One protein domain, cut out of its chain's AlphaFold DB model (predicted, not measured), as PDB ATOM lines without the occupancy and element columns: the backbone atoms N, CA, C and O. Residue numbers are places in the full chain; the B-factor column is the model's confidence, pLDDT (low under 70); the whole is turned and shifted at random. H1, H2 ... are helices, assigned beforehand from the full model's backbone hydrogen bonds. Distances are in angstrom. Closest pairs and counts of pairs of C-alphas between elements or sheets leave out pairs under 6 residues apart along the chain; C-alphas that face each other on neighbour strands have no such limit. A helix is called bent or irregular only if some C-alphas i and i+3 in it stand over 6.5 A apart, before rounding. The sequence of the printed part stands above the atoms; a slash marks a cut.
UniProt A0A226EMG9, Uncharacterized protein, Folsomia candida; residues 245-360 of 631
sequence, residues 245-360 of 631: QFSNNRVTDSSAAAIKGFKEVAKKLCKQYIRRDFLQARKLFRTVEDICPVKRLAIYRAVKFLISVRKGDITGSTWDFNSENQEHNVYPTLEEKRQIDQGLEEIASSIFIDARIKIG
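AT A GLANCE: This is residues 245 to 360 of the 631 residues of an uncharacterized protein of Folsomia candida (UniProt A0A226EMG9). A helical hairpin, H1 and H2a, is crossed by H3; the long H4 packs across H2a and on H2b, the second arm of the kinked H2. The 116 printed residues have four named helices, H1 to H4, no named strand: all helix, packing mostly crossed. The whole is compact, radius of gyration of the C-alphas 14.4 A, spanning 50 by 25 by 24 A.

IN THESE COORDINATES: Find C-alpha 248 at (-51.090, 29.679, -17.081); H1 runs from there to 260. H2, residues 262 to 280, one helix by its hydrogen bonds, is bent: C-alphas 269 and 272 are 7.6 A apart, between arms H2a, 262 to 269, and H2b, 272 to 280. H3, residues 293 to 311, spans 27.3 A; H4, 334 to 359, spans 37.9 A to C-alpha 359 at (-25.350, 48.205, -18.261).

HOW THE PARTS SIT: See H2a touch H1 (closest C-alphas Val 265 and Ser 254, 4.8 A), opposite ways at a shallow 21 degrees. H2a touches H3 at Ala 266 and Val 303, closest C-alphas 6.1 A, and H4 at Lys 263 and Gly 343, 4.3 A. O i to N i+4 pairs are within hydrogen-bond range throughout H2a, H3 and H4; 7 of 9 in H1, 4 of 5 in H2b.

THE WHOLE: The printed part has no cut; links H2 to H3 and H3 to H4 are long. Confidence is under 70 at 281, 315 to 319, 356 and 360.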
ATOM      1  N   GLN A 245     -43.491  23.942 -12.503       86.44
ATOM      2  CA  GLN A 245     -44.648  24.832 -12.590       86.44
ATOM      3  C   GLN A 245     -44.490  25.866 -13.711       86.44
ATOM      4  O   GLN A 245     -43.499  26.583 -13.779       86.44
ATOM      5  N   PHE A 246     -45.484  26.031 -14.570       84.50
ATOM      6  CA  PHE A 246     -45.521  27.094 -15.571       84.50
ATOM      7  C   PHE A 246     -46.780  27.924 -15.381       84.50
ATOM      8  O   PHE A 246     -47.888  27.394 -15.302       84.50
ATOM      9  N   SER A 247     -46.615  29.246 -15.368       82.31
ATOM     10  CA  SER A 247     -47.762  30.143 -15.243       82.31
ATOM     11  C   SER A 247     -48.752  29.912 -16.378       82.31
ATOM     12  O   SER A 247     -48.328  29.838 -17.537       82.31
ATOM     13  N   ASN A 248     -50.048  29.904 -16.075       82.44
ATOM     14  CA  ASN A 248     -51.090  29.679 -17.081       82.44
ATOM     15  C   ASN A 248     -50.971  30.634 -18.290       82.44
ATOM     16  O   ASN A 248     -51.068  30.211 -19.443       82.44
ATOM     17  N   ASN A 249     -50.640  31.907 -18.045       82.12
ATOM     18  CA  ASN A 249     -50.416  32.896 -19.106       82.12
ATOM     19  C   ASN A 249     -49.268  32.493 -20.044       82.12
ATOM     20  O   ASN A 249     -49.457  32.470 -21.255       82.12
ATOM     21  N   ARG A 250     -48.104  32.094 -19.506       85.38
ATOM     22  CA  ARG A 250     -46.978  31.603 -20.324       85.38
ATOM     23  C   ARG A 250     -47.353  30.378 -21.139       85.38
ATOM     24  O   ARG A 250     -46.980  30.303 -22.307       85.38
ATOM     25  N   VAL A 251     -48.080  29.429 -20.554       86.88
ATOM     26  CA  VAL A 251     -48.520  28.233 -21.283       86.88
ATOM     27  C   VAL A 251     -49.470  28.614 -22.414       86.88
ATOM     28  O   VAL A 251     -49.283  28.164 -23.543       86.88
ATOM     29  N   THR A 252     -50.415  29.515 -22.151       85.44
ATOM     30  CA  THR A 252     -51.344  30.049 -23.155       85.44
ATOM     31  C   THR A 252     -50.604  30.785 -24.282       85.44
ATOM     32  O   THR A 252     -50.840  30.516 -25.461       85.44
ATOM     33  N   ASP A 253     -49.650  31.658 -23.953       85.62
ATOM     34  CA  ASP A 253     -48.868  32.427 -24.931       85.62
ATOM     35  C   ASP A 253     -47.928  31.555 -25.771       85.62
ATOM     36  O   ASP A 253     -47.691  31.844 -26.954       85.62
ATOM     37  N   SER A 254     -47.375  30.508 -25.156       90.75
ATOM     38  CA  SER A 254     -46.509  29.515 -25.802       90.75
ATOM     39  C   SER A 254     -47.326  28.609 -26.712       90.75
ATOM     40  O   SER A 254     -46.948  28.391 -27.857       90.75
ATOM     41  N   SER A 255     -48.504  28.179 -26.262       87.44
ATOM     42  CA  SER A 255     -49.478  27.472 -27.088       87.44
ATOM     43  C   SER A 255     -49.889  28.290 -28.320       87.44
ATOM     44  O   SER A 255     -49.898  27.773 -29.438       87.44
ATOM     45  N   ALA A 256     -50.141  29.593 -28.170       87.62
ATOM     46  CA  ALA A 256     -50.428  30.462 -29.311       87.62
ATOM     47  C   ALA A 256     -49.250  30.544 -30.304       87.62
ATOM     48  O   ALA A 256     -49.459  30.727 -31.504       87.62
ATOM     49  N   ALA A 257     -48.012  30.379 -29.825       89.56
ATOM     50  CA  ALA A 257     -46.817  30.324 -30.665       89.56
ATOM     51  C   ALA A 257     -46.556  28.952 -31.302       89.56
ATOM     52  O   ALA A 257     -45.695  28.873 -32.171       89.56
ATOM     53  N   ALA A 258     -47.318  27.906 -30.966       89.75
ATOM     54  CA  ALA A 258     -47.144  26.567 -31.536       89.75
ATOM     55  C   ALA A 258     -47.270  26.529 -33.067       89.75
ATOM     56  O   ALA A 258     -46.636  25.700 -33.713       89.75
ATOM     57  N   ILE A 259     -48.006  27.475 -33.664       89.06
ATOM     58  CA  ILE A 259     -48.091  27.659 -35.127       89.06
ATOM     59  C   ILE A 259     -46.715  27.957 -35.747       89.06
ATOM     60  O   ILE A 259     -46.472  27.622 -36.900       89.06
ATOM     61  N   LYS A 260     -45.809  28.581 -34.987       91.75
ATOM     62  CA  LYS A 260     -44.461  28.954 -35.433       91.75
ATOM     63  C   LYS A 260     -43.416  27.851 -35.211       91.75
ATOM     64  O   LYS A 260     -42.269  28.031 -35.603       91.75
ATOM     65  N   GLY A 261     -43.798  26.724 -34.605       94.06
ATOM     66  CA  GLY A 261     -42.927  25.565 -34.388       94.06
ATOM     67  C   GLY A 261     -42.258  25.499 -33.010       94.06
ATOM     68  O   GLY A 261     -42.401  26.392 -32.175       94.06
ATOM     69  N   PHE A 262     -41.521  24.405 -32.784       97.19
ATOM     70  CA  PHE A 262     -40.908  24.012 -31.501       97.19
ATOM     71  C   PHE A 262     -40.049  25.105 -30.873       97.19
ATOM     72  O   PHE A 262     -40.210  25.438 -29.699       97.19
ATOM     73  N   LYS A 263     -39.201  25.717 -31.694       96.62
ATOM     74  CA  LYS A 263     -38.279  26.780 -31.307       96.62
ATOM     75  C   LYS A 263     -38.976  27.967 -30.639       96.62
ATOM     76  O   LYS A 263     -38.582  28.399 -29.560       96.62
ATOM     77  N   GLU A 264     -40.044  28.482 -31.246       95.88
ATOM     78  CA  GLU A 264     -40.758  29.657 -30.729       95.88
ATOM     79  C   GLU A 264     -41.580  29.345 -29.472       95.88
ATOM     80  O   GLU A 264     -41.685  30.189 -28.578       95.88
ATOM     81  N   VAL A 265     -42.115  28.126 -29.364       96.25
ATOM     82  CA  VAL A 265     -42.766  27.659 -28.131       96.25
ATOM     83  C   VAL A 265     -41.749  27.599 -26.992       96.25
ATOM     84  O   VAL A 265     -42.009  28.154 -25.927       96.25
ATOM     85  N   ALA A 266     -40.575  27.003 -27.226       96.25
ATOM     86  CA  ALA A 266     -39.509  26.888 -26.230       96.25
ATOM     87  C   ALA A 266     -39.050  28.260 -25.713       96.25
ATOM     88  O   ALA A 266     -39.016  28.482 -24.498       96.25
ATOM     89  N   LYS A 267     -38.794  29.213 -26.626       93.81
ATOM     90  CA  LYS A 267     -38.426  30.597 -26.284       93.81
ATOM     91  C   LYS A 267     -39.439  31.240 -25.346       93.81
ATOM     92  O   LYS A 267     -39.067  31.783 -24.308       93.81
ATOM     93  N   LYS A 268     -40.726  31.192 -25.704       90.75
ATOM     94  CA  LYS A 268     -41.787  31.823 -24.909       90.75
ATOM     95  C   LYS A 268     -41.968  31.161 -23.552       90.75
ATOM     96  O   LYS A 268     -42.098  31.861 -22.550       90.75
ATOM     97  N   LEU A 269     -41.942  29.833 -23.526       89.50
ATOM     98  CA  LEU A 269     -42.183  29.059 -22.319       89.50
ATOM     99  C   LEU A 269     -41.063  29.277 -21.285       89.50
ATOM    100  O   LEU A 269     -41.335  29.434 -20.090       89.50
ATOM    101  N   CYS A 270     -39.813  29.355 -21.753       89.00
ATOM    102  CA  CYS A 270     -38.622  29.300 -20.899       89.00
ATOM    103  C   CYS A 270     -37.938  30.650 -20.660       89.00
ATOM    104  O   CYS A 270     -37.066  30.734 -19.797       89.00
ATOM    105  N   LYS A 271     -38.343  31.726 -21.352       85.31
ATOM    106  CA  LYS A 271     -37.753  33.072 -21.212       85.31
ATOM    107  C   LYS A 271     -37.554  33.505 -19.759       85.31
ATOM    108  O   LYS A 271     -36.490  33.994 -19.390       85.31
ATOM    109  N   GLN A 272     -38.584  33.335 -18.933       81.88
ATOM    110  CA  GLN A 272     -38.528  33.753 -17.535       81.88
ATOM    111  C   GLN A 272     -37.656  32.829 -16.679       81.88
ATOM    112  O   GLN A 272     -36.974  33.304 -15.773       81.88
ATOM    113  N   TYR A 273     -37.626  31.535 -17.002       81.19
ATOM    114  CA  TYR A 273     -36.747  30.582 -16.334       81.19
ATOM    115  C   TYR A 273     -35.285  30.928 -16.553       81.19
ATOM    116  O   TYR A 273     -34.538  31.034 -15.587       81.19
ATOM    117  N   ILE A 274     -34.900  31.199 -17.800       82.88
ATOM    118  CA  ILE A 274     -33.511  31.520 -18.127       82.88
ATOM    119  C   ILE A 274     -33.078  32.837 -17.470       82.88
ATOM    120  O   ILE A 274     -32.000  32.921 -16.885       82.88
ATOM    121  N   ARG A 275     -33.948  33.858 -17.480       79.06
ATOM    122  CA  ARG A 275     -33.686  35.112 -16.756       79.06
ATOM    123  C   ARG A 275     -33.438  34.889 -15.274       79.06
ATOM    124  O   ARG A 275     -32.534  35.498 -14.719       79.06
ATOM    125  N   ARG A 276     -34.252  34.072 -14.621       78.00
ATOM    126  CA  ARG A 276     -34.139  33.893 -13.177       78.00
ATOM    127  C   ARG A 276     -32.954  33.008 -12.812       78.00
ATOM    128  O   ARG A 276     -32.101  33.414 -12.031       78.00
ATOM    129  N   ASP A 277     -32.916  31.813 -13.389       79.19
ATOM    130  CA  ASP A 277     -31.993  30.757 -12.980       79.19
ATOM    131  C   ASP A 277     -30.546  31.054 -13.398       79.19
ATOM    132  O   ASP A 277     -29.628  30.526 -12.778       79.19
ATOM    133  N   PHE A 278     -30.342  31.922 -14.397       81.12
ATOM    134  CA  PHE A 278     -29.010  32.301 -14.861       81.12
ATOM    135  C   PHE A 278     -28.720  33.788 -14.677       81.12
ATOM    136  O   PHE A 278     -27.824  34.137 -13.914       81.12
ATOM    137  N   LEU A 279     -29.491  34.688 -15.298       72.50
ATOM    138  CA  LEU A 279     -29.172  36.121 -15.239       72.50
ATOM    139  C   LEU A 279     -29.292  36.695 -13.812       72.50
ATOM    140  O   LEU A 279     -28.366  37.338 -13.330       72.50
ATOM    141  N   GLN A 280     -30.412  36.468 -13.123       73.50
ATOM    142  CA  GLN A 280     -30.642  37.010 -11.776       73.50
ATOM    143  C   GLN A 280     -29.833  36.270 -10.711       73.50
ATOM    144  O   GLN A 280     -29.290  36.907  -9.811       73.50
ATOM    145  N   ALA A 281     -29.709  34.948 -10.839       69.62
ATOM    146  CA  ALA A 281     -28.869  34.131  -9.966       69.62
ATOM    147  C   ALA A 281     -27.362  34.280 -10.246       69.62
ATOM    148  O   ALA A 281     -26.559  33.650  -9.566       69.62
ATOM    149  N   ARG A 282     -26.976  35.089 -11.247       73.12
ATOM    150  CA  ARG A 282     -25.588  35.285 -11.695       73.12
ATOM    151  C   ARG A 282     -24.869  33.970 -12.032       73.12
ATOM    152  O   ARG A 282     -23.665  33.849 -11.825       73.12
ATOM    153  N   LYS A 283     -25.602  32.987 -12.559       74.81
ATOM    154  CA  LYS A 283     -25.047  31.717 -13.041       74.81
ATOM    155  C   LYS A 283     -24.727  31.804 -14.529       74.81
ATOM    156  O   LYS A 283     -25.419  32.475 -15.296       74.81
ATOM    157  N   LEU A 284     -23.679  31.097 -14.934       74.94
ATOM    158  CA  LEU A 284     -23.271  30.997 -16.332       74.94
ATOM    159  C   LEU A 284     -24.233  30.090 -17.106       74.94
ATOM    160  O   LEU A 284     -24.579  29.012 -16.635       74.94
ATOM    161  N   PHE A 285     -24.616  30.527 -18.305       83.69
ATOM    162  CA  PHE A 285     -25.283  29.702 -19.309       83.69
ATOM    163  C   PHE A 285     -24.336  29.555 -20.502       83.69
ATOM    164  O   PHE A 285     -24.142  30.495 -21.273       83.69
ATOM    165  N   ARG A 286     -23.706  28.394 -20.618       83.19
ATOM    166  CA  ARG A 286     -22.803  27.997 -21.701       83.19
ATOM    167  C   ARG A 286     -23.559  27.176 -22.734       83.19
ATOM    168  O   ARG A 286     -23.422  27.436 -23.923       83.19
ATOM    169  N   THR A 287     -24.355  26.212 -22.280       87.44
ATOM    170  CA  THR A 287     -25.132  25.311 -23.135       87.44
ATOM    171  C   THR A 287     -26.478  24.982 -22.491       87.44
ATOM    172  O   THR A 287     -26.725  25.248 -21.314       87.44
ATOM    173  N   VAL A 288     -27.367  24.339 -23.252       90.12
ATOM    174  CA  VAL A 288     -28.641  23.819 -22.722       90.12
ATOM    175  C   VAL A 288     -28.429  22.787 -21.601       90.12
ATOM    176  O   VAL A 288     -29.341  22.534 -20.812       90.12
ATOM    177  N   GLU A 289     -27.239  22.195 -21.495       89.12
ATOM    178  CA  GLU A 289     -26.895  21.232 -20.445       89.12
ATOM    179  C   GLU A 289     -26.741  21.871 -19.062       89.12
ATOM    180  O   GLU A 289     -26.920  21.172 -18.069       89.12
ATOM    181  N   ASP A 290     -26.531  23.189 -18.985       87.00
ATOM    182  CA  ASP A 290     -26.493  23.912 -17.709       87.00
ATOM    183  C   ASP A 290     -27.889  24.034 -17.064       87.00
ATOM    184  O   ASP A 290     -28.028  24.370 -15.884       87.00
ATOM    185  N   ILE A 291     -28.962  23.763 -17.818       89.75
ATOM    186  CA  ILE A 291     -30.316  23.677 -17.265       89.75
ATOM    187  C   ILE A 291     -30.448  22.359 -16.500       89.75
ATOM    188  O   ILE A 291     -30.314  21.284 -17.083       89.75
ATOM    189  N   CYS A 292     -30.824  22.452 -15.216       88.81
ATOM    190  CA  CYS A 292     -31.139  21.304 -14.357       88.81
ATOM    191  C   CYS A 292     -31.901  20.205 -15.135       88.81
ATOM    192  O   CYS A 292     -32.954  20.507 -15.717       88.81
ATOM    193  N   PRO A 293     -31.429  18.941 -15.127       93.38
ATOM    194  CA  PRO A 293     -32.013  17.853 -15.910       93.38
ATOM    195  C   PRO A 293     -33.529  17.711 -15.749       93.38
ATOM    196  O   PRO A 293     -34.236  17.590 -16.746       93.38
ATOM    197  N   VAL A 294     -34.052  17.826 -14.525       92.38
ATOM    198  CA  VAL A 294     -35.501  17.778 -14.259       92.38
ATOM    199  C   VAL A 294     -36.256  18.873 -15.020       92.38
ATOM    200  O   VAL A 294     -37.282  18.607 -15.645       92.38
ATOM    201  N   LYS A 295     -35.738  20.109 -15.013       92.19
ATOM    202  CA  LYS A 295     -36.339  21.226 -15.760       92.19
ATOM    203  C   LYS A 295     -36.256  21.004 -17.256       92.19
ATOM    204  O   LYS A 295     -37.239  21.224 -17.955       92.19
ATOM    205  N   ARG A 296     -35.104  20.555 -17.746       94.25
ATOM    206  CA  ARG A 296     -34.896  20.292 -19.170       94.25
ATOM    207  C   ARG A 296     -35.846  19.205 -19.687       94.25
ATOM    208  O   ARG A 296     -36.475  19.402 -20.724       94.25
ATOM    209  N   LEU A 297     -36.032  18.121 -18.930       94.81
ATOM    210  CA  LEU A 297     -37.018  17.077 -19.230       94.81
ATOM    211  C   LEU A 297     -38.439  17.652 -19.312       94.81
ATOM    212  O   LEU A 297     -39.122  17.454 -20.319       94.81
ATOM    213  N   ALA A 298     -38.847  18.431 -18.308       93.38
ATOM    214  CA  ALA A 298     -40.161  19.066 -18.293       93.38
ATOM    215  C   ALA A 298     -40.368  20.012 -19.484       93.38
ATOM    216  O   ALA A 298     -41.440  20.017 -20.082       93.38
ATOM    217  N   ILE A 299     -39.342  20.775 -19.878       94.88
ATOM    218  CA  ILE A 299     -39.384  21.664 -21.049       94.88
ATOM    219  C   ILE A 299     -39.609  20.860 -22.333       94.88
ATOM    220  O   ILE A 299     -40.491  21.208 -23.118       94.88
ATOM    221  N   TYR A 300     -38.865  19.770 -22.542       95.62
ATOM    222  CA  TYR A 300     -39.032  18.917 -23.720       95.62
ATOM    223  C   TYR A 300     -40.450  18.368 -23.843       95.62
ATOM    224  O   TYR A 300     -41.076  18.479 -24.903       95.62
ATOM    225  N   ARG A 301     -40.983  17.832 -22.743       93.81
ATOM    226  CA  ARG A 301     -42.342  17.285 -22.700       93.81
ATOM    227  C   ARG A 301     -43.392  18.377 -22.875       93.81
ATOM    228  O   ARG A 301     -44.317  18.204 -23.667       93.81
ATOM    229  N   ALA A 302     -43.219  19.524 -22.219       94.00
ATOM    230  CA  ALA A 302     -44.142  20.648 -22.309       94.00
ATOM    231  C   ALA A 302     -44.251  21.194 -23.732       94.00
ATOM    232  O   ALA A 302     -45.354  21.342 -24.257       94.00
ATOM    233  N   VAL A 303     -43.121  21.451 -24.394       96.06
ATOM    234  CA  VAL A 303     -43.134  21.976 -25.764       96.06
ATOM    235  C   VAL A 303     -43.803  20.986 -26.719       96.06
ATOM    236  O   VAL A 303     -44.665  21.390 -27.508       96.06
ATOM    237  N   LYS A 304     -43.462  19.692 -26.626       94.94
ATOM    238  CA  LYS A 304     -44.083  18.655 -27.457       94.94
ATOM    239  C   LYS A 304     -45.589  18.568 -27.216       94.94
ATOM    240  O   LYS A 304     -46.350  18.577 -28.182       94.94
ATOM    241  N   PHE A 305     -46.015  18.549 -25.955       93.81
ATOM    242  CA  PHE A 305     -47.424  18.503 -25.572       93.81
ATOM    243  C   PHE A 305     -48.214  19.675 -26.156       93.81
ATOM    244  O   PHE A 305     -49.224  19.462 -26.823       93.81
ATOM    245  N   LEU A 306     -47.735  20.911 -25.982       93.56
ATOM    246  CA  LEU A 306     -48.442  22.102 -26.466       93.56
ATOM    247  C   LEU A 306     -48.609  22.100 -27.990       93.56
ATOM    248  O   LEU A 306     -49.659  22.498 -28.498       93.56
ATOM    249  N   ILE A 307     -47.605  21.624 -28.727       93.75
ATOM    250  CA  ILE A 307     -47.701  21.492 -30.184       93.75
ATOM    251  C   ILE A 307     -48.674  20.378 -30.574       93.75
ATOM    252  O   ILE A 307     -49.498  20.596 -31.461       93.75
ATOM    253  N   SER A 308     -48.629  19.224 -29.906       91.25
ATOM    254  CA  SER A 308     -49.525  18.097 -30.185       91.25
ATOM    255  C   SER A 308     -50.994  18.419 -29.888       91.25
ATOM    256  O   SER A 308     -51.854  18.139 -30.720       91.25
ATOM    257  N   VAL A 309     -51.293  19.106 -28.779       88.75
ATOM    258  CA  VAL A 309     -52.649  19.617 -28.500       88.75
ATOM    259  C   VAL A 309     -53.090  20.587 -29.597       88.75
ATOM    260  O   VAL A 309     -54.202  20.486 -30.113       88.75
ATOM    261  N   ARG A 310     -52.213  21.510 -30.019       86.31
ATOM    262  CA  ARG A 310     -52.553  22.492 -31.060       86.31
ATOM    263  C   ARG A 310     -52.823  21.851 -32.422       86.31
ATOM    264  O   ARG A 310     -53.697  22.332 -33.140       86.31
ATOM    265  N   LYS A 311     -52.065  20.816 -32.785       85.69
ATOM    266  CA  LYS A 311     -52.241  20.062 -34.035       85.69
ATOM    267  C   LYS A 311     -53.486  19.173 -34.027       85.69
ATOM    268  O   LYS A 311     -53.908  18.736 -35.090       85.69
ATOM    269  N   GLY A 312     -54.092  18.957 -32.858       81.06
ATOM    270  CA  GLY A 312     -55.212  18.035 -32.689       81.06
ATOM    271  C   GLY A 312     -54.776  16.574 -32.560       81.06
ATOM    272  O   GLY A 312     -55.630  15.697 -32.609       81.06
ATOM    273  N   ASP A 313     -53.478  16.314 -32.363       78.06
ATOM    274  CA  ASP A 313     -52.943  14.966 -32.127       78.06
ATOM    275  C   ASP A 313     -53.418  14.410 -30.773       78.06
ATOM    276  O   ASP A 313     -53.514  13.200 -30.587       78.06
ATOM    277  N   ILE A 314     -53.715  15.310 -29.828       77.38
ATOM    278  CA  ILE A 314     -54.310  15.010 -28.525       77.38
ATOM    279  C   ILE A 314     -55.704  15.642 -28.517       77.38
ATOM    280  O   ILE A 314     -55.852  16.863 -28.417       77.38
ATOM    281  N   THR A 315     -56.732  14.812 -28.685       57.75
ATOM    282  CA  THR A 315     -58.122  15.272 -28.830       57.75
ATOM    283  C   THR A 315     -58.801  15.481 -27.473       57.75
ATOM    284  O   THR A 315     -58.424  14.879 -26.474       57.75
ATOM    285  N   GLY A 316     -59.783  16.389 -27.404       54.91
ATOM    286  CA  GLY A 316     -60.583  16.627 -26.190       54.91
ATOM    287  C   GLY A 316     -59.856  17.304 -25.018       54.91
ATOM    288  O   GLY A 316     -60.489  17.598 -24.006       54.91
ATOM    289  N   SER A 317     -58.561  17.593 -25.153       55.12
ATOM    290  CA  SER A 317     -57.739  18.134 -24.070       55.12
ATOM    291  C   SER A 317     -57.673  19.660 -24.091       55.12
ATOM    292  O   SER A 317     -57.521  20.294 -25.136       55.12
ATOM    293  N   THR A 318     -57.785  20.262 -22.906       67.69
ATOM    294  CA  THR A 318     -57.391  21.659 -22.676       67.69
ATOM    295  C   THR A 318     -55.865  21.738 -22.510       67.69
ATOM    296  O   THR A 318     -55.174  20.725 -22.561       67.69
ATOM    297  N   TRP A 319     -55.304  22.931 -22.298       69.75
ATOM    298  CA  TRP A 319     -53.863  23.097 -22.037       69.75
ATOM    299  C   TRP A 319     -53.408  22.559 -20.660       69.75
ATOM    300  O   TRP A 319     -52.243  22.730 -20.312       69.75
ATOM    301  N   ASP A 320     -54.297  21.942 -19.871       76.00
ATOM    302  CA  ASP A 320     -53.983  21.371 -18.555       76.00
ATOM    303  C   ASP A 320     -53.333  19.991 -18.705       76.00
ATOM    304  O   ASP A 320     -53.988  18.971 -18.931       76.00
ATOM    305  N   PHE A 321     -52.007  19.971 -18.604       82.94
ATOM    306  CA  PHE A 321     -51.237  18.739 -18.615       82.94
ATOM    307  C   PHE A 321     -51.552  17.878 -17.382       82.94
ATOM    308  O   PHE A 321     -51.621  18.350 -16.242       82.94
ATOM    309  N   ASN A 322     -51.678  16.574 -17.606       82.31
ATOM    310  CA  ASN A 322     -51.793  15.556 -16.563       82.31
ATOM    311  C   ASN A 322     -51.052  14.304 -17.030       82.31
ATOM    312  O   ASN A 322     -51.502  13.686 -17.991       82.31
ATOM    313  N   SER A 323     -49.951  13.934 -16.373       81.12
ATOM    314  CA  SER A 323     -49.174  12.758 -16.773       81.12
ATOM    315  C   SER A 323     -49.807  11.420 -16.375       81.12
ATOM    316  O   SER A 323     -49.342  10.377 -16.823       81.12
ATOM    317  N   GLU A 324     -50.916  11.419 -15.625       79.25
ATOM    318  CA  GLU A 324     -51.770  10.227 -15.489       79.25
ATOM    319  C   GLU A 324     -52.433   9.857 -16.828       79.25
ATOM    320  O   GLU A 324     -52.688   8.683 -17.100       79.25
ATOM    321  N   ASN A 325     -52.675  10.842 -17.704       83.19
ATOM    322  CA  ASN A 325     -53.127  10.577 -19.063       83.19
ATOM    323  C   ASN A 325     -51.927  10.203 -19.946       83.19
ATOM    324  O   ASN A 325     -51.095  11.045 -20.287       83.19
ATOM    325  N   GLN A 326     -51.873   8.944 -20.383       83.38
ATOM    326  CA  GLN A 326     -50.815   8.441 -21.265       83.38
ATOM    327  C   GLN A 326     -50.690   9.230 -22.578       83.38
ATOM    328  O   GLN A 326     -49.587   9.356 -23.111       83.38
ATOM    329  N   GLU A 327     -51.779   9.806 -23.096       85.88
ATOM    330  CA  GLU A 327     -51.729  10.639 -24.304       85.88
ATOM    331  C   GLU A 327     -50.994  11.962 -24.081       85.88
ATOM    332  O   GLU A 327     -50.433  12.520 -25.020       85.88
ATOM    333  N   HIS A 328     -50.950  12.451 -22.840       87.12
ATOM    334  CA  HIS A 328     -50.215  13.663 -22.493       87.12
ATOM    335  C   HIS A 328     -48.713  13.402 -22.367       87.12
ATOM    336  O   HIS A 328     -47.922  14.329 -22.526       87.12
ATOM    337  N   ASN A 329     -48.305  12.152 -22.135       88.56
ATOM    338  CA  ASN A 329     -46.920  11.746 -21.898       88.56
ATOM    339  C   ASN A 329     -46.067  11.691 -23.179       88.56
ATOM    340  O   ASN A 329     -45.312  10.746 -23.417       88.56
ATOM    341  N   VAL A 330     -46.188  12.706 -24.026       91.31
ATOM    342  CA  VAL A 330     -45.426  12.837 -25.265       91.31
ATOM    343  C   VAL A 330     -43.989  13.286 -25.001       91.31
ATOM    344  O   VAL A 330     -43.698  14.001 -24.041       91.31
ATOM    345  N   TYR A 331     -43.089  12.873 -25.890       93.31
ATOM    346  CA  TYR A 331     -41.675  13.234 -25.869       93.31
ATOM    347  C   TYR A 331     -41.237  13.659 -27.283       93.31
ATOM    348  O   TYR A 331     -41.741  13.084 -28.257       93.31
ATOM    349  N   PRO A 332     -40.383  14.690 -27.433       93.62
ATOM    350  CA  PRO A 332     -39.942  15.146 -28.746       93.62
ATOM    351  C   PRO A 332     -39.037  14.121 -29.436       93.62
ATOM    352  O   PRO A 332     -38.289  13.388 -28.790       93.62
ATOM    353  N   THR A 333     -39.078  14.096 -30.767       92.88
ATOM    354  CA  THR A 333     -38.065  13.398 -31.572       92.88
ATOM    355  C   THR A 333     -36.710  14.106 -31.472       92.88
ATOM    356  O   THR A 333     -36.627  15.236 -30.991       92.88
ATOM    357  N   LEU A 334     -35.641  13.477 -31.971       91.50
ATOM    358  CA  LEU A 334     -34.301  14.077 -31.989       91.50
ATOM    359  C   LEU A 334     -34.275  15.447 -32.689       91.50
ATOM    360  O   LEU A 334     -33.692  16.403 -32.187       91.50
ATOM    361  N   GLU A 335     -34.944  15.550 -33.836       94.62
ATOM    362  CA  GLU A 335     -35.014  16.798 -34.599       94.62
ATOM    363  C   GLU A 335     -35.837  17.867 -33.866       94.62
ATOM    364  O   GLU A 335     -35.443  19.027 -33.781       94.62
ATOM    365  N   GLU A 336     -36.957  17.472 -33.258       96.19
ATOM    366  CA  GLU A 336     -37.769  18.382 -32.447       96.19
ATOM    367  C   GLU A 336     -36.993  18.875 -31.217       96.19
ATOM    368  O   GLU A 336     -37.067  20.056 -30.883       96.19
ATOM    369  N   LYS A 337     -36.204  18.003 -30.575       95.44
ATOM    370  CA  LYS A 337     -35.332  18.347 -29.445       95.44
ATOM    371  C   LYS A 337     -34.277  19.375 -29.855       95.44
ATOM    372  O   LYS A 337     -34.161  20.396 -29.186       95.44
ATOM    373  N   ARG A 338     -33.608  19.189 -30.999       96.12
ATOM    374  CA  ARG A 338     -32.662  20.180 -31.547       96.12
ATOM    375  C   ARG A 338     -33.299  21.551 -31.761       96.12
ATOM    376  O   ARG A 338     -32.694  22.568 -31.441       96.12
ATOM    377  N   GLN A 339     -34.533  21.596 -32.262       97.81
ATOM    378  CA  GLN A 339     -35.260  22.860 -32.430       97.81
ATOM    379  C   GLN A 339     -35.623  23.513 -31.092       97.81
ATOM    380  O   GLN A 339     -35.618  24.742 -30.990       97.81
ATOM    381  N   ILE A 340     -35.948  22.711 -30.074       97.88
ATOM    382  CA  ILE A 340     -36.170  23.202 -28.710       97.88
ATOM    383  C   ILE A 340     -34.871  23.794 -28.159       97.88
ATOM    384  O   ILE A 340     -34.889  24.944 -27.723       97.88
ATOM    385  N   ASP A 341     -33.764  23.056 -28.240       97.06
ATOM    386  CA  ASP A 341     -32.448  23.465 -27.742       97.06
ATOM    387  C   ASP A 341     -31.986  24.772 -28.396       97.06
ATOM    388  O   ASP A 341     -31.677  25.736 -27.696       97.06
ATOM    389  N   GLN A 342     -32.098  24.878 -29.724       97.00
ATOM    390  CA  GLN A 342     -31.824  26.121 -30.448       97.00
ATOM    391  C   GLN A 342     -32.705  27.284 -29.955       97.00
ATOM    392  O   GLN A 342     -32.263  28.429 -29.862       97.00
ATOM    393  N   GLY A 343     -33.974  27.015 -29.636       96.38
ATOM    394  CA  GLY A 343     -34.872  28.009 -29.052       96.38
ATOM    395  C   GLY A 343     -34.397  28.501 -27.684       96.38
ATOM    396  O   GLY A 343     -34.468  29.701 -27.416       96.38
ATOM    397  N   LEU A 344     -33.895  27.598 -26.841       95.56
ATOM    398  CA  LEU A 344     -33.360  27.910 -25.513       95.56
ATOM    399  C   LEU A 344     -32.062  28.725 -25.595       95.56
ATOM    400  O   LEU A 344     -31.926  29.726 -24.894       95.56
ATOM    401  N   GLU A 345     -31.148  28.356 -26.490       94.31
ATOM    402  CA  GLU A 345     -29.889  29.080 -26.715       94.31
ATOM    403  C   GLU A 345     -30.125  30.495 -27.250       94.31
ATOM    404  O   GLU A 345     -29.508  31.459 -26.788       94.31
ATOM    405  N   GLU A 346     -31.061  30.657 -28.189       93.38
ATOM    406  CA  GLU A 346     -31.380  31.969 -28.756       93.38
ATOM    407  C   GLU A 346     -32.024  32.905 -27.740       93.38
ATOM    408  O   GLU A 346     -31.681  34.089 -27.688       93.38
ATOM    409  N   ILE A 347     -32.958  32.404 -26.922       93.12
ATOM    410  CA  ILE A 347     -33.566  33.253 -25.896       93.12
ATOM    411  C   ILE A 347     -32.565  33.583 -24.791       93.12
ATOM    412  O   ILE A 347     -32.567  34.720 -24.328       93.12
ATOM    413  N   ALA A 348     -31.691  32.646 -24.407       90.06
ATOM    414  CA  ALA A 348     -30.603  32.918 -23.474       90.06
ATOM    415  C   ALA A 348     -29.701  34.030 -24.012       90.06
ATOM    416  O   ALA A 348     -29.555  35.065 -23.361       90.06
ATOM    417  N   SER A 349     -29.203  33.880 -25.239       88.06
ATOM    418  CA  SER A 349     -28.363  34.880 -25.906       88.06
ATOM    419  C   SER A 349     -29.035  36.254 -25.943       88.06
ATOM    420  O   SER A 349     -28.442  37.242 -25.518       88.06
ATOM    421  N   SER A 350     -30.306  36.318 -26.360       88.56
ATOM    422  CA  SER A 350     -31.082  37.565 -26.370       88.56
ATOM    423  C   SER A 350     -31.206  38.187 -24.975       88.56
ATOM    424  O   SER A 350     -31.031  39.392 -24.836       88.56
ATOM    425  N   ILE A 351     -31.467  37.392 -23.934       85.38
ATOM    426  CA  ILE A 351     -31.578  37.881 -22.552       85.38
ATOM    427  C   ILE A 351     -30.258  38.489 -22.064       85.38
ATOM    428  O   ILE A 351     -30.280  39.539 -21.420       85.38
ATOM    429  N   PHE A 352     -29.129  37.834 -22.335       84.75
ATOM    430  CA  PHE A 352     -27.817  38.295 -21.881       84.75
ATOM    431  C   PHE A 352     -27.324  39.518 -22.658       84.75
ATOM    432  O   PHE A 352     -26.756  40.426 -22.052       84.75
ATOM    433  N   ILE A 353     -27.596  39.587 -23.965       82.62
ATOM    434  CA  ILE A 353     -27.337  40.782 -24.780       82.62
ATOM    435  C   ILE A 353     -28.167  41.960 -24.254       82.62
ATOM    436  O   ILE A 353     -27.603  43.003 -23.929       82.62
ATOM    437  N   ASP A 354     -29.479  41.779 -24.066       78.69
ATOM    438  CA  ASP A 354     -30.366  42.817 -23.521       78.69
ATOM    439  C   ASP A 354     -29.897  43.323 -22.146       78.69
ATOM    440  O   ASP A 354     -30.080  44.495 -21.810       78.69
ATOM    441  N   ALA A 355     -29.341  42.435 -21.315       76.19
ATOM    442  CA  ALA A 355     -28.827  42.788 -19.997       76.19
ATOM    443  C   ALA A 355     -27.546  43.630 -20.082       76.19
ATOM    444  O   ALA A 355     -27.446  44.625 -19.372       76.19
ATOM    445  N   ARG A 356     -26.612  43.277 -20.974       69.75
ATOM    446  CA  ARG A 356     -25.366  44.030 -21.203       69.75
ATOM    447  C   ARG A 356     -25.607  45.418 -21.779       69.75
ATOM    448  O   ARG A 356     -25.073  46.390 -21.260       69.75
ATOM    449  N   ILE A 357     -26.498  45.528 -22.766       74.06
ATOM    450  CA  ILE A 357     -26.880  46.824 -23.354       74.06
ATOM    451  C   ILE A 357     -27.403  47.779 -22.271       74.06
ATOM    452  O   ILE A 357     -27.099  48.966 -22.277       74.06
ATOM    453  N   LYS A 358     -28.165  47.265 -21.298       72.69
ATOM    454  CA  LYS A 358     -28.683  48.075 -20.184       72.69
ATOM    455  C   LYS A 358     -27.618  48.538 -19.194       72.69
ATOM    456  O   LYS A 358     -27.890  49.471 -18.447       72.69
ATOM    457  N   ILE A 359     -26.468  47.872 -19.152       70.81
ATOM    458  CA  ILE A 359     -25.350  48.205 -18.261       70.81
ATOM    459  C   ILE A 359     -24.420  49.246 -18.915       70.81
ATOM    460  O   ILE A 359     -23.659  49.895 -18.207       70.81
ATOM    461  N   GLY A 360     -24.566  49.505 -20.221       48.28
ATOM    462  CA  GLY A 360     -23.819  50.547 -20.933       48.28
ATOM    463  C   GLY A 360     -22.530  50.065 -21.603       48.28
ATOM    464  O   GLY A 360     -21.685  50.893 -21.918       48.28
TER     465      GLY A 360